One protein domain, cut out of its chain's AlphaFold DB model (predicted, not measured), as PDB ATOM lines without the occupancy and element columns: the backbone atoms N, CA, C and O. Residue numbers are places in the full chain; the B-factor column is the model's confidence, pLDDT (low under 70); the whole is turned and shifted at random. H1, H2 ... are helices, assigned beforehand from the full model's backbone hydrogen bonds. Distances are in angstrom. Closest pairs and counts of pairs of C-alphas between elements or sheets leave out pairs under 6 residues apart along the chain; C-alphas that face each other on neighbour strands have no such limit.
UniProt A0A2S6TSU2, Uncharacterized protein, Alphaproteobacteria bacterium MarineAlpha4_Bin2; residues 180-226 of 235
ATOM      1  N   GLN A 180     137.678  58.265  41.908       61.50
ATOM      2  CA  GLN A 180     138.966  58.378  42.573       61.50
ATOM      3  C   GLN A 180     139.664  59.667  42.130       61.50
ATOM      4  O   GLN A 180     139.658  60.021  40.949       61.50
ATOM      5  N   CYS A 181     140.266  60.385  43.075       73.50
ATOM      6  CA  CYS A 181     141.062  61.565  42.781       73.50
ATOM      7  C   CYS A 181     142.244  61.173  41.883       73.50
ATOM      8  O   CYS A 181     143.070  60.354  42.272       73.50
ATOM      9  N   ALA A 182     142.370  61.817  40.724       75.50
ATOM     10  CA  ALA A 182     143.438  61.570  39.752       75.50
ATOM     11  C   ALA A 182     144.834  62.012  40.235       75.50
ATOM     12  O   ALA A 182     145.840  61.760  39.575       75.50
ATOM     13  N   GLU A 183     144.906  62.692  41.378       83.19
ATOM     14  CA  GLU A 183     146.171  62.997  42.032       83.19
ATOM     15  C   GLU A 183     146.689  61.726  42.712       83.19
ATOM     16  O   GLU A 183     146.094  61.245  43.677       83.19
ATOM     17  N   SER A 184     147.785  61.174  42.185       74.25
ATOM     18  CA  SER A 184     148.297  59.846  42.547       74.25
ATOM     19  C   SER A 184     148.691  59.717  44.017       74.25
ATOM     20  O   SER A 184     148.612  58.620  44.571       74.25
ATOM     21  N   SER A 185     149.077  60.830  44.644       75.25
ATOM     22  CA  SER A 185     149.366  60.912  46.080       75.25
ATOM     23  C   SER A 185     148.107  60.938  46.952       75.25
ATOM     24  O   SER A 185     148.162  60.562  48.115       75.25
ATOM     25  N   CYS A 186     146.964  61.351  46.400       78.31
ATOM     26  CA  CYS A 186     145.729  61.511  47.154       78.31
ATOM     27  C   CYS A 186     144.919  60.216  47.238       78.31
ATOM     28  O   CYS A 186     144.450  59.872  48.318       78.31
ATOM     29  N   ARG A 187     144.678  59.544  46.100       60.75
ATOM     30  CA  ARG A 187     143.854  58.316  45.980       60.75
ATOM     31  C   ARG A 187     142.442  58.369  46.599       60.75
ATOM     32  O   ARG A 187     141.747  57.353  46.598       60.75
ATOM     33  N   LYS A 188     141.985  59.532  47.076       61.31
ATOM     34  CA  LYS A 188     140.695  59.714  47.754       61.31
ATOM     35  C   LYS A 188     139.538  59.559  46.778       61.31
ATOM     36  O   LYS A 188     139.521  60.205  45.732       61.31
ATOM     37  N   TRP A 189     138.539  58.773  47.154       58.22
ATOM     38  CA  TRP A 189     137.269  58.701  46.442       58.22
ATOM     39  C   TRP A 189     136.369  59.867  46.843       58.22
ATOM     40  O   TRP A 189     136.275  60.229  48.013       58.22
ATOM     41  N   PHE A 190     135.721  60.501  45.872       63.62
ATOM     42  CA  PHE A 190     134.857  61.647  46.128       63.62
ATOM     43  C   PHE A 190     133.649  61.650  45.201       63.62
ATOM     44  O   PHE A 190     133.698  61.184  44.062       63.62
ATOM     45  N   ARG A 191     132.550  62.223  45.691       65.38
ATOM     46  CA  ARG A 191     131.373  62.479  44.869       65.38
ATOM     47  C   ARG A 191     131.610  63.763  44.067       65.38
ATOM     48  O   ARG A 191     131.762  64.829  44.673       65.38
ATOM     49  N   PRO A 192     131.625  63.722  42.726       64.94
ATOM     50  CA  PRO A 192     131.745  64.927  41.932       64.94
ATOM     51  C   PRO A 192     130.521  65.816  42.176       64.94
ATOM     52  O   PRO A 192     129.374  65.358  42.194       64.94
ATOM     53  N   LYS A 193     130.758  67.120  42.358       64.12
ATOM     54  CA  LYS A 193     129.671  68.104  42.440       64.12
ATOM     55  C   LYS A 193     128.863  68.052  41.134       64.12
ATOM     56  O   LYS A 193     129.443  67.930  40.053       64.12
ATOM     57  N   ARG A 194     127.524  68.112  41.230       55.16
ATOM     58  CA  ARG A 194     126.612  68.073  40.068       55.16
ATOM     59  C   ARG A 194     127.067  69.063  38.980       55.16
ATOM     60  O   ARG A 194     127.479  70.181  39.279       55.16
ATOM     61  N   ARG A 195     126.983  68.605  37.727       49.59
ATOM     62  CA  ARG A 195     127.575  69.177  36.503       49.59
ATOM     63  C   ARG A 195     127.559  70.711  36.397       49.59
ATOM     64  O   ARG A 195     126.495  71.317  36.295       49.59
ATOM     65  N   LYS A 196     128.741  71.291  36.162       42.56
ATOM     66  CA  LYS A 196     128.926  72.433  35.250       42.56
ATOM     67  C   LYS A 196     130.078  72.126  34.285       42.56
ATOM     68  O   LYS A 196     131.222  72.353  34.631       42.56
ATOM     69  N   LYS A 197     129.734  71.597  33.100       48.47
ATOM     70  CA  LYS A 197     130.444  71.560  31.790       48.47
ATOM     71  C   LYS A 197     131.982  71.369  31.690       48.47
ATOM     72  O   LYS A 197     132.477  71.313  30.571       48.47
ATOM     73  N   SER A 198     132.747  71.222  32.768       53.09
ATOM     74  CA  SER A 198     134.212  71.141  32.753       53.09
ATOM     75  C   SER A 198     134.682  69.751  33.180       53.09
ATOM     76  O   SER A 198     134.642  69.406  34.359       53.09
ATOM     77  N   ASN A 199     135.173  68.956  32.224       56.53
ATOM     78  CA  ASN A 199     135.689  67.602  32.472       56.53
ATOM     79  C   ASN A 199     136.835  67.564  33.503       56.53
ATOM     80  O   ASN A 199     137.001  66.561  34.187       56.53
ATOM     81  N   ALA A 200     137.601  68.651  33.662       53.12
ATOM     82  CA  ALA A 200     138.754  68.696  34.564       53.12
ATOM     83  C   ALA A 200     138.385  68.860  36.050       53.12
ATOM     84  O   ALA A 200     139.194  68.549  36.919       53.12
ATOM     85  N   GLU A 201     137.185  69.355  36.369       55.44
ATOM     86  CA  GLU A 201     136.734  69.530  37.761       55.44
ATOM     87  C   GLU A 201     136.128  68.260  38.355       55.44
ATOM     88  O   GLU A 201     135.905  68.179  39.561       55.44
ATOM     89  N   HIS A 202     135.901  67.254  37.515       64.56
ATOM     90  CA  HIS A 202     135.293  65.993  37.909       64.56
ATOM     91  C   HIS A 202     136.312  64.922  38.303       64.56
ATOM     92  O   HIS A 202     135.897  63.867  38.752       64.56
ATOM     93  N   SER A 203     137.618  65.176  38.196       73.94
ATOM     94  CA  SER A 203     138.654  64.173  38.499       73.94
ATOM     95  C   SER A 203     139.397  64.404  39.817       73.94
ATOM     96  O   SER A 203     140.237  63.588  40.174       73.94
ATOM     97  N   PHE A 204     139.124  65.489  40.551       80.69
ATOM     98  CA  PHE A 204     139.852  65.820  41.782       80.69
ATOM     99  C   PHE A 204     138.917  66.089  42.960       80.69
ATOM    100  O   PHE A 204     137.948  66.837  42.829       80.69
ATOM    101  N   CYS A 205     139.252  65.547  44.134       76.56
ATOM    102  CA  CYS A 205     138.453  65.739  45.346       76.56
ATOM    103  C   CYS A 205     138.537  67.167  45.910       76.56
ATOM    104  O   CYS A 205     137.667  67.580  46.676       76.56
ATOM    105  N   CYS A 206     139.562  67.938  45.534       83.94
ATOM    106  CA  CYS A 206     139.717  69.345  45.892       83.94
ATOM    107  C   CYS A 206     140.519  70.121  44.830       83.94
ATOM    108  O   CYS A 206     141.138  69.546  43.929       83.94
ATOM    109  N   LYS A 207     140.507  71.456  44.940       84.44
ATOM    110  CA  LYS A 207     141.229  72.358  44.029       84.44
ATOM    111  C   LYS A 207     142.748  72.190  44.138       84.44
ATOM    112  O   LYS A 207     143.432  72.263  43.122       84.44
ATOM    113  N   ASP A 208     143.259  71.923  45.335       88.81
ATOM    114  CA  ASP A 208     144.702  71.818  45.571       88.81
ATOM    115  C   ASP A 208     145.297  70.605  44.858       88.81
ATOM    116  O   ASP A 208     146.292  70.744  44.150       88.81
ATOM    117  N   HIS A 209     144.628  69.450  44.918       87.81
ATOM    118  CA  HIS A 209     145.046  68.252  44.184       87.81
ATOM    119  C   HIS A 209     145.022  68.458  42.666       87.81
ATOM    120  O   HIS A 209     145.913  67.988  41.964       87.81
ATOM    121  N   ARG A 210     144.068  69.239  42.143       85.31
ATOM    122  CA  ARG A 210     144.068  69.638  40.726       85.31
ATOM    123  C   ARG A 210     145.290  70.488  40.373       85.31
ATOM    124  O   ARG A 210     145.890  70.285  39.314       85.31
ATOM    125  N   THR A 211     145.650  71.445  41.227       87.19
ATOM    126  CA  THR A 211     146.834  72.293  41.030       87.19
ATOM    127  C   THR A 211     148.112  71.461  41.070       87.19
ATOM    128  O   THR A 211     148.936  71.570  40.166       87.19
ATOM    129  N   GLN A 212     148.251  70.589  42.071       87.00
ATOM    130  CA  GLN A 212     149.402  69.697  42.222       87.00
ATOM    131  C   GLN A 212     149.572  68.788  41.004       87.00
ATOM    132  O   GLN A 212     150.656  68.744  40.418       87.00
ATOM    133  N   PHE A 213     148.484  68.153  40.560       87.25
ATOM    134  CA  PHE A 213     148.481  67.320  39.364       87.25
ATOM    135  C   PHE A 213     148.915  68.112  38.123       87.25
ATOM    136  O   PHE A 213     149.753  67.652  37.348       87.25
ATOM    137  N   SER A 214     148.377  69.324  37.945       86.75
ATOM    138  CA  SER A 214     148.706  70.194  36.806       86.75
ATOM    139  C   SER A 214     150.184  70.602  36.810       86.75
ATOM    140  O   SER A 214     150.843  70.513  35.776       86.75
ATOM    141  N   ASN A 215     150.721  70.982  37.973       86.69
ATOM    142  CA  ASN A 215     152.125  71.356  38.138       86.69
ATOM    143  C   ASN A 215     153.063  70.177  37.866       86.69
ATOM    144  O   ASN A 215     154.061  70.339  37.160       86.69
ATOM    145  N   ARG A 216     152.737  68.980  38.378       87.62
ATOM    146  CA  ARG A 216     153.502  67.759  38.095       87.62
ATOM    147  C   ARG A 216     153.520  67.470  36.597       87.62
ATOM    148  O   ARG A 216     154.596  67.327  36.027       87.62
ATOM    149  N   LYS A 217     152.354  67.483  35.946       86.19
ATOM    150  CA  LYS A 217     152.239  67.223  34.505       86.19
ATOM    151  C   LYS A 217     153.020  68.240  33.663       86.19
ATOM    152  O   LYS A 217     153.680  67.858  32.705       86.19
ATOM    153  N   GLN A 218     152.995  69.526  34.026       87.81
ATOM    154  CA  GLN A 218     153.806  70.552  33.358       87.81
ATOM    155  C   GLN A 218     155.310  70.331  33.552       87.81
ATOM    156  O   GLN A 218     156.083  70.517  32.613       87.81
ATOM    157  N   ARG A 219     155.738  69.926  34.752       88.75
ATOM    158  CA  ARG A 219     157.143  69.608  35.028       88.75
ATOM    159  C   ARG A 219     157.612  68.398  34.220       88.75
ATOM    160  O   ARG A 219     158.692  68.451  33.648       88.75
ATOM    161  N   GLU A 220     156.802  67.345  34.149       87.25
ATOM    162  CA  GLU A 220     157.089  66.147  33.352       87.25
ATOM    163  C   GLU A 220     157.201  66.464  31.858       87.25
ATOM    164  O   GLU A 220     158.124  65.983  31.210       87.25
ATOM    165  N   LEU A 221     156.314  67.310  31.320       87.38
ATOM    166  CA  LEU A 221     156.383  67.754  29.924       87.38
ATOM    167  C   LEU A 221     157.687  68.502  29.626       87.38
ATOM    168  O   LEU A 221     158.382  68.143  28.682       87.38
ATOM    169  N   ARG A 222     158.077  69.460  30.477       85.88
ATOM    170  CA  ARG A 222     159.354  70.182  30.320       85.88
ATOM    171  C   ARG A 222     160.564  69.258  30.410       85.88
ATOM    172  O   ARG A 222     161.534  69.439  29.689       85.88
ATOM    173  N   LEU A 223     160.533  68.281  31.315       84.06
ATOM    174  CA  LEU A 223     161.621  67.311  31.440       84.06
ATOM    175  C   LEU A 223     161.731  66.428  30.194       84.06
ATOM    176  O   LEU A 223     162.849  66.149  29.777       84.06
ATOM    177  N   ARG A 224     160.601  66.050  29.580       82.44
ATOM    178  CA  ARG A 224     160.586  65.310  28.309       82.44
ATOM    179  C   ARG A 224     161.195  66.115  27.165       82.44
ATOM    180  O   ARG A 224     162.062  65.590  26.480       82.44
ATOM    181  N   GLU A 225     160.816  67.387  27.039       83.44
ATOM    182  CA  GLU A 225     161.377  68.319  26.044       83.44
ATOM    183  C   GLU A 225     162.899  68.498  26.190       83.44
ATOM    184  O   GLU A 225     163.593  68.697  25.203       83.44
ATOM    185  N   ILE A 226     163.437  68.404  27.412       78.88
ATOM    186  CA  ILE A 226     164.887  68.480  27.666       78.88
ATOM    187  C   ILE A 226     165.582  67.132  27.402       78.88
ATOM    188  O   ILE A 226     166.749  67.102  27.020       78.88
TER     189      ILE A 226
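This is residues 180 to 226 of the 235 residues of an uncharacterized protein of Alphaproteobacteria bacterium MarineAlpha4_Bin2 (UniProt A0A2S6TSU2). A looping stretch, residues 180 to 198, and the very short helix H1 form a head at one end of one long helix, H2, whose residues 217 to 226 stick out as a free arm. The printed part has 47 residues, with H1 then H2 along the chain and no named strand; its class is all helix. The whole is loose, with a radius of gyration of the C-alphas of 12.2 A, and elongated, spanning 40 by 23 by 14 A.

Residues 180 to 198 hold no named element, beginning with C-alpha 180 at (138.966, 58.378, 42.573). H1 is residues 199 to 202. H2 is residues 207 to 226, 29.0 A from C-alpha 207 at (141.229, 72.358, 44.029) to C-alpha 226 at (164.887, 68.480, 27.666).

H1 and H2 are close but not clearly touching; their closest C-alphas, of Glu 201 and Arg 210, are 7.9 A apart. In H2 every O i to N i+4 pair is within hydrogen-bond range; H1 is too short for such a pair.

The C-alphas farthest apart, of Arg 194 and Ile 226, are 40.2 A apart. The printed part has no cut, and the link from H1 to H2 is tight. The model's pLDDT is under 70 at residue 180 and residues 187 to 202.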